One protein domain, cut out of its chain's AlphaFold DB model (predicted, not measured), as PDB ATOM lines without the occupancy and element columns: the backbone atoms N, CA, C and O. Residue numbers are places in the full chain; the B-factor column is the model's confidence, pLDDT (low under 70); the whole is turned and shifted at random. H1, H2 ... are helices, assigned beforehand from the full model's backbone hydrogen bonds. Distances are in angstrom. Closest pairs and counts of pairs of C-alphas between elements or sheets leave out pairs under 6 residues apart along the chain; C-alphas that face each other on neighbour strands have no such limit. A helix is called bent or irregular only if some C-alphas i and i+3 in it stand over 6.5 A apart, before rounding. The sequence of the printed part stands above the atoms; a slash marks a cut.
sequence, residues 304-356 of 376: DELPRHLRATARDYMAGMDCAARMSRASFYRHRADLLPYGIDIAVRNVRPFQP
ATOM      1  N   ASP A 304     -32.704  -7.414 -34.793       68.50
ATOM      2  CA  ASP A 304     -32.510  -7.607 -36.226       68.50
ATOM      3  C   ASP A 304     -33.685  -7.081 -37.058       68.50
ATOM      4  O   ASP A 304     -33.469  -6.578 -38.161       68.50
ATOM      5  N   GLU A 305     -34.882  -7.049 -36.472       74.38
ATOM      6  CA  GLU A 305     -36.078  -6.413 -37.040       74.38
ATOM      7  C   GLU A 305     -35.986  -4.874 -37.065       74.38
ATOM      8  O   GLU A 305     -36.725  -4.215 -37.801       74.38
ATOM      9  N   LEU A 306     -35.054  -4.283 -36.302       82.25
ATOM     10  CA  LEU A 306     -34.841  -2.840 -36.286       82.25
ATOM     11  C   LEU A 306     -33.946  -2.381 -37.449       82.25
ATOM     12  O   LEU A 306     -32.876  -2.965 -37.695       82.25
ATOM     13  N   PRO A 307     -34.281  -1.242 -38.085       87.06
ATOM     14  CA  PRO A 307     -33.396  -0.537 -38.996       87.06
ATOM     15  C   PRO A 307     -32.013  -0.311 -38.376       87.06
ATOM     16  O   PRO A 307     -31.886   0.119 -37.229       87.06
ATOM     17  N   ARG A 308     -30.950  -0.552 -39.156       84.06
ATOM     18  CA  ARG A 308     -29.548  -0.515 -38.687       84.06
ATOM     19  C   ARG A 308     -29.190   0.761 -37.914       84.06
ATOM     20  O   ARG A 308     -28.432   0.692 -36.951       84.06
ATOM     21  N   HIS A 309     -29.750   1.900 -38.319       86.56
ATOM     22  CA  HIS A 309     -29.494   3.207 -37.710       86.56
ATOM     23  C   HIS A 309     -30.154   3.397 -36.328       86.56
ATOM     24  O   HIS A 309     -29.713   4.257 -35.571       86.56
ATOM     25  N   LEU A 310     -31.153   2.582 -35.969       89.12
ATOM     26  CA  LEU A 310     -31.855   2.646 -34.678       89.12
ATOM     27  C   LEU A 310     -31.298   1.667 -33.642       89.12
ATOM     28  O   LEU A 310     -31.481   1.876 -32.443       89.12
ATOM     29  N   ARG A 311     -30.582   0.622 -34.078       87.88
ATOM     30  CA  ARG A 311     -30.086  -0.456 -33.201       87.88
ATOM     31  C   ARG A 311     -29.216   0.059 -32.053       87.88
ATOM     32  O   ARG A 311     -29.307  -0.456 -30.945       87.88
ATOM     33  N   ALA A 312     -28.397   1.085 -32.291       86.56
ATOM     34  CA  ALA A 312     -27.569   1.693 -31.245       86.56
ATOM     35  C   ALA A 312     -28.416   2.399 -30.171       86.56
ATOM     36  O   ALA A 312     -28.190   2.203 -28.983       86.56
ATOM     37  N   THR A 313     -29.434   3.162 -30.581       90.25
ATOM     38  CA  THR A 313     -30.351   3.833 -29.648       90.25
ATOM     39  C   THR A 313     -31.208   2.837 -28.874       90.25
ATOM     40  O   THR A 313     -31.395   3.011 -27.674       90.25
ATOM     41  N   ALA A 314     -31.676   1.773 -29.529       87.38
ATOM     42  CA  ALA A 314     -32.409   0.704 -28.862       87.38
ATOM     43  C   ALA A 314     -31.554   0.010 -27.790       87.38
ATOM     44  O   ALA A 314     -32.035  -0.169 -26.676       87.38
ATOM     45  N   ARG A 315     -30.278  -0.298 -28.077       85.31
ATOM     46  CA  ARG A 315     -29.339  -0.864 -27.089       85.31
ATOM     47  C   ARG A 315     -29.127   0.048 -25.887       85.31
ATOM     48  O   ARG A 315     -29.216  -0.428 -24.762       85.31
ATOM     49  N   ASP A 316     -28.878   1.335 -26.118       85.44
ATOM     50  CA  ASP A 316     -28.685   2.314 -25.043       85.44
ATOM     51  C   ASP A 316     -29.929   2.390 -24.143       85.44
ATOM     52  O   ASP A 316     -29.822   2.264 -22.922       85.44
ATOM     53  N   TYR A 317     -31.116   2.515 -24.742       85.50
ATOM     54  CA  TYR A 317     -32.385   2.525 -24.013       85.50
ATOM     55  C   TYR A 317     -32.590   1.249 -23.192       85.50
ATOM     56  O   TYR A 317     -32.923   1.282 -22.006       85.50
ATOM     57  N   MET A 318     -32.367   0.103 -23.826       77.56
ATOM     58  CA  MET A 318     -32.507  -1.204 -23.212       77.56
ATOM     59  C   MET A 318     -31.523  -1.387 -22.044       77.56
ATOM     60  O   MET A 318     -31.917  -1.879 -20.987       77.56
ATOM     61  N   ALA A 319     -30.282  -0.916 -22.171       77.94
ATOM     62  CA  ALA A 319     -29.274  -0.918 -21.108       77.94
ATOM     63  C   ALA A 319     -29.577   0.055 -19.944       77.94
ATOM     64  O   ALA A 319     -28.774   0.170 -19.020       77.94
ATOM     65  N   GLY A 320     -30.723   0.747 -19.966       79.00
ATOM     66  CA  GLY A 320     -31.141   1.685 -18.920       79.00
ATOM     67  C   GLY A 320     -30.494   3.067 -19.042       79.00
ATOM     68  O   GLY A 320     -30.560   3.860 -18.101       79.00
ATOM     69  N   MET A 321     -29.860   3.369 -20.178       81.75
ATOM     70  CA  MET A 321     -29.202   4.654 -20.400       81.75
ATOM     71  C   MET A 321     -30.226   5.748 -20.712       81.75
ATOM     72  O   MET A 321     -31.205   5.535 -21.431       81.75
ATOM     73  N   ASP A 322     -29.955   6.962 -20.227       85.12
ATOM     74  CA  ASP A 322     -30.739   8.146 -20.576       85.12
ATOM     75  C   ASP A 322     -30.447   8.569 -22.025       85.12
ATOM     76  O   ASP A 322     -29.446   9.226 -22.329       85.12
ATOM     77  N   CYS A 323     -31.334   8.166 -22.934       86.19
ATOM     78  CA  CYS A 323     -31.219   8.473 -24.355       86.19
ATOM     79  C   CYS A 323     -31.366   9.972 -24.645       86.19
ATOM     80  O   CYS A 323     -30.739  10.466 -25.582       86.19
ATOM     81  N   ALA A 324     -32.147  10.712 -23.850       85.19
ATOM     82  CA  ALA A 324     -32.354  12.146 -24.051       85.19
ATOM     83  C   ALA A 324     -31.084  12.950 -23.740       85.19
ATOM     84  O   ALA A 324     -30.810  13.949 -24.402       85.19
ATOM     85  N   ALA A 325     -30.272  12.481 -22.790       85.19
ATOM     86  CA  ALA A 325     -28.992  13.097 -22.446       85.19
ATOM     87  C   ALA A 325     -27.884  12.865 -23.495       85.19
ATOM     88  O   ALA A 325     -26.869  13.559 -23.480       85.19
ATOM     89  N   ARG A 326     -28.048  11.887 -24.397       82.88
ATOM     90  CA  ARG A 326     -26.992  11.421 -25.317       82.88
ATOM     91  C   ARG A 326     -27.154  11.855 -26.769       82.88
ATOM     92  O   ARG A 326     -26.266  11.600 -27.580       82.88
ATOM     93  N   MET A 327     -28.259  12.503 -27.123       89.94
ATOM     94  CA  MET A 327     -28.497  12.959 -28.491       89.94
ATOM     95  C   MET A 327     -29.228  14.296 -28.532       89.94
ATOM     96  O   MET A 327     -29.837  14.732 -27.560       89.94
ATOM     97  N   SER A 328     -29.176  14.958 -29.689       92.94
ATOM     98  CA  SER A 328     -29.916  16.203 -29.890       92.94
ATOM     99  C   SER A 328     -31.423  15.978 -29.742       92.94
ATOM    100  O   SER A 328     -31.939  14.910 -30.079       92.94
ATOM    101  N   ARG A 329     -32.153  17.019 -29.326       92.44
ATOM    102  CA  ARG A 329     -33.618  16.976 -29.200       92.44
ATOM    103  C   ARG A 329     -34.303  16.523 -30.497       92.44
ATOM    104  O   ARG A 329     -35.243  15.740 -30.445       92.44
ATOM    105  N   ALA A 330     -33.817  16.971 -31.655       92.94
ATOM    106  CA  ALA A 330     -34.359  16.563 -32.952       92.94
ATOM    107  C   ALA A 330     -34.113  15.069 -33.242       92.94
ATOM    108  O   ALA A 330     -35.039  14.359 -33.632       92.94
ATOM    109  N   SER A 331     -32.892  14.578 -32.996       92.00
ATOM    110  CA  SER A 331     -32.561  13.152 -33.139       92.00
ATOM    111  C   SER A 331     -33.382  12.284 -32.191       92.00
ATOM    112  O   SER A 331     -33.849  11.227 -32.602       92.00
ATOM    113  N   PHE A 332     -33.602  12.755 -30.962       93.75
ATOM    114  CA  PHE A 332     -34.390  12.057 -29.954       93.75
ATOM    115  C   PHE A 332     -35.825  11.809 -30.421       93.75
ATOM    116  O   PHE A 332     -36.275  10.668 -30.437       93.75
ATOM    117  N   TYR A 333     -36.539  12.850 -30.862       93.94
ATOM    118  CA  TYR A 333     -37.920  12.681 -31.320       93.94
ATOM    119  C   TYR A 333     -38.023  11.842 -32.594       93.94
ATOM    120  O   TYR A 333     -38.971  11.069 -32.715       93.94
ATOM    121  N   ARG A 334     -37.045  11.943 -33.504       94.44
ATOM    122  CA  ARG A 334     -36.981  11.090 -34.697       94.44
ATOM    123  C   ARG A 334     -36.790   9.621 -34.321       94.44
ATOM    124  O   ARG A 334     -37.622   8.798 -34.665       94.44
ATOM    125  N   HIS A 335     -35.760   9.309 -33.534       94.25
ATOM    126  CA  HIS A 335     -35.482   7.931 -33.123       94.25
ATOM    127  C   HIS A 335     -36.632   7.356 -32.293       94.25
ATOM    128  O   HIS A 335     -36.977   6.196 -32.469       94.25
ATOM    129  N   ARG A 336     -37.272   8.163 -31.433       93.31
ATOM    130  CA  ARG A 336     -38.483   7.762 -30.708       93.31
ATOM    131  C   ARG A 336     -39.619   7.407 -31.665       93.31
ATOM    132  O   ARG A 336     -40.224   6.357 -31.498       93.31
ATOM    133  N   ALA A 337     -39.916   8.268 -32.638       94.12
ATOM    134  CA  ALA A 337     -40.974   8.017 -33.613       94.12
ATOM    135  C   ALA A 337     -40.723   6.728 -34.406       94.12
ATOM    136  O   ALA A 337     -41.648   5.943 -34.585       94.12
ATOM    137  N   ASP A 338     -39.472   6.479 -34.792       93.31
ATOM    138  CA  ASP A 338     -39.101   5.303 -35.577       93.31
ATOM    139  C   ASP A 338     -39.029   4.010 -34.736       93.31
ATOM    140  O   ASP A 338     -39.192   2.915 -35.269       93.31
ATOM    141  N   LEU A 339     -38.805   4.115 -33.419       90.81
ATOM    142  CA  LEU A 339     -38.747   2.986 -32.476       90.81
ATOM    143  C   LEU A 339     -40.115   2.606 -31.881       90.81
ATOM    144  O   LEU A 339     -40.312   1.455 -31.485       90.81
ATOM    145  N   LEU A 340     -41.077   3.535 -31.854       88.00
ATOM    146  CA  LEU A 340     -42.435   3.307 -31.342       88.00
ATOM    147  C   LEU A 340     -43.183   2.145 -32.029       88.00
ATOM    148  O   LEU A 340     -43.797   1.362 -31.304       88.00
ATOM    149  N   PRO A 341     -43.120   1.958 -33.368       86.56
ATOM    150  CA  PRO A 341     -43.717   0.800 -34.042       86.56
ATOM    151  C   PRO A 341     -43.202  -0.550 -33.531       86.56
ATOM    152  O   PRO A 341     -43.911  -1.548 -33.613       86.56
ATOM    153  N   TYR A 342     -41.992  -0.569 -32.970       78.75
ATOM    154  CA  TYR A 342     -41.349  -1.750 -32.396       78.75
ATOM    155  C   TYR A 342     -41.594  -1.882 -30.882       78.75
ATOM    156  O   TYR A 342     -40.966  -2.702 -30.217       78.75
ATOM    157  N   GLY A 343     -42.482  -1.059 -30.310       79.62
ATOM    158  CA  GLY A 343     -42.828  -1.082 -28.887       79.62
ATOM    159  C   GLY A 343     -41.776  -0.463 -27.961       79.62
ATOM    160  O   GLY A 343     -41.835  -0.667 -26.749       79.62
ATOM    161  N   ILE A 344     -40.812   0.291 -28.500       83.00
ATOM    162  CA  ILE A 344     -39.719   0.904 -27.738       83.00
ATOM    163  C   ILE A 344     -39.982   2.412 -27.598       83.00
ATOM    164  O   ILE A 344     -39.759   3.179 -28.534       83.00
ATOM    165  N   ASP A 345     -40.424   2.859 -26.416       89.31
ATOM    166  CA  ASP A 345     -40.571   4.291 -26.112       89.31
ATOM    167  C   ASP A 345     -39.389   4.826 -25.292       89.31
ATOM    168  O   ASP A 345     -39.385   4.779 -24.062       89.31
ATOM    169  N   ILE A 346     -38.414   5.418 -25.984       88.75
ATOM    170  CA  ILE A 346     -37.209   5.993 -25.367       88.75
ATOM    171  C   ILE A 346     -37.452   7.248 -24.508       88.75
ATOM    172  O   ILE A 346     -36.509   7.757 -23.903       88.75
ATOM    173  N   ALA A 347     -38.685   7.771 -24.460       86.56
ATOM    174  CA  ALA A 347     -39.069   8.844 -23.539       86.56
ATOM    175  C   ALA A 347     -39.480   8.341 -22.154       86.56
ATOM    176  O   ALA A 347     -39.540   9.132 -21.212       86.56
ATOM    177  N   VAL A 348     -39.744   7.043 -22.014       81.62
ATOM    178  CA  VAL A 348     -40.003   6.424 -20.717       81.62
ATOM    179  C   VAL A 348     -38.665   6.061 -20.079       81.62
ATOM    180  O   VAL A 348     -37.734   5.648 -20.752       81.62
ATOM    181  N   ARG A 349     -38.517   6.214 -18.761       70.62
ATOM    182  CA  ARG A 349     -37.296   5.754 -18.087       70.62
ATOM    183  C   ARG A 349     -37.317   4.230 -18.027       70.62
ATOM    184  O   ARG A 349     -38.177   3.657 -17.358       70.62
ATOM    185  N   ASN A 350     -36.378   3.576 -18.704       68.38
ATOM    186  CA  ASN A 350     -36.292   2.127 -18.651       68.38
ATOM    187  C   ASN A 350     -35.706   1.677 -17.302       68.38
ATOM    188  O   ASN A 350     -34.501   1.722 -17.078       68.38
ATOM    189  N   VAL A 351     -36.586   1.277 -16.385       58.66
ATOM    190  CA  VAL A 351     -36.240   0.778 -15.041       58.66
ATOM    191  C   VAL A 351     -35.992  -0.730 -15.003       58.66
ATOM    192  O   VAL A 351     -35.628  -1.260 -13.953       58.66
ATOM    193  N   ARG A 352     -36.180  -1.441 -16.122       56.44
ATOM    194  CA  ARG A 352     -35.874  -2.871 -16.225       56.44
ATOM    195  C   ARG A 352     -34.617  -3.050 -17.081       56.44
ATOM    196  O   ARG A 352     -34.623  -2.620 -18.233       56.44
ATOM    197  N   PRO A 353     -33.545  -3.663 -16.549       57.66
ATOM    198  CA  PRO A 353     -32.356  -3.921 -17.345       57.66
ATOM    199  C   PRO A 353     -32.723  -4.794 -18.542       57.66
ATOM    200  O   PRO A 353     -33.517  -5.732 -18.411       57.66
ATOM    201  N   PHE A 354     -32.142  -4.480 -19.698       58.31
ATOM    202  CA  PHE A 354     -32.176  -5.352 -20.858       58.31
ATOM    203  C   PHE A 354     -31.823  -6.771 -20.438       58.31
ATOM    204  O   PHE A 354     -30.756  -7.003 -19.869       58.31
ATOM    205  N   GLN A 355     -32.715  -7.711 -20.722       53.66
ATOM    206  CA  GLN A 355     -32.376  -9.120 -20.683       53.66
ATOM    207  C   GLN A 355     -32.125  -9.531 -22.128       53.66
ATOM    208  O   GLN A 355     -33.092  -9.678 -22.881       53.66
ATOM    209  N   PRO A 356     -30.852  -9.662 -22.547       54.97
ATOM    210  CA  PRO A 356     -30.550 -10.230 -23.845       54.97
ATOM    211  C   PRO A 356     -31.260 -11.571 -23.956       54.97
ATOM    212  O   PRO A 356     -31.192 -12.389 -23.033       54.97
TER     213      PRO A 356
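AT A GLANCE: This is residues 304 to 356 of the 376 residues of the protein "Phage X family protein" of Hydrogenophaga pseudoflava (UniProt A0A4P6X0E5). Two helices, the longer H2 and the shorter H1, sit close and crosswise in a small fold made largely of loops; after H2 the chain folds back beside both helices and runs on past the last residues of H1. The printed part has 53 residues, with H1 then H2 along the chain and no named strand. The class is all helix, though helices hold 22 of the 53. The whole is compact and rounded, with a radius of gyration of the C-alphas of 10.1 A and spans of 28 by 24 by 15 A.

HOW THE PARTS SIT: Begin at H2, residues 329 to 342, and look across to H1, residues 311 to 318. They are close but not clearly touching; their closest C-alphas, of Thr 313 and His 335, are 7.4 A apart. Their lines are about perpendicular, at 86 degrees. In H1 every O i to N i+4 pair is within hydrogen-bond range; in H2, 8 of 10 are.

IN THESE COORDINATES: Find C-alpha 329 at (-33.618, 16.976, -29.200); H2 runs 20.5 A to C-alpha 342. It is irregular, but only just: C-alphas 338 and 341 are 6.6 A apart. H1 runs 10.3 A from C-alpha 311 at (-30.086, -0.456, -33.201).

THE WHOLE: The farthest C-alphas, of Ala 330 and Pro 356, are 28.6 A apart. The printed part has no cut, and the H1 to H2 link is short. Residue 304 and residues 350 to 356 have pLDDT under 70.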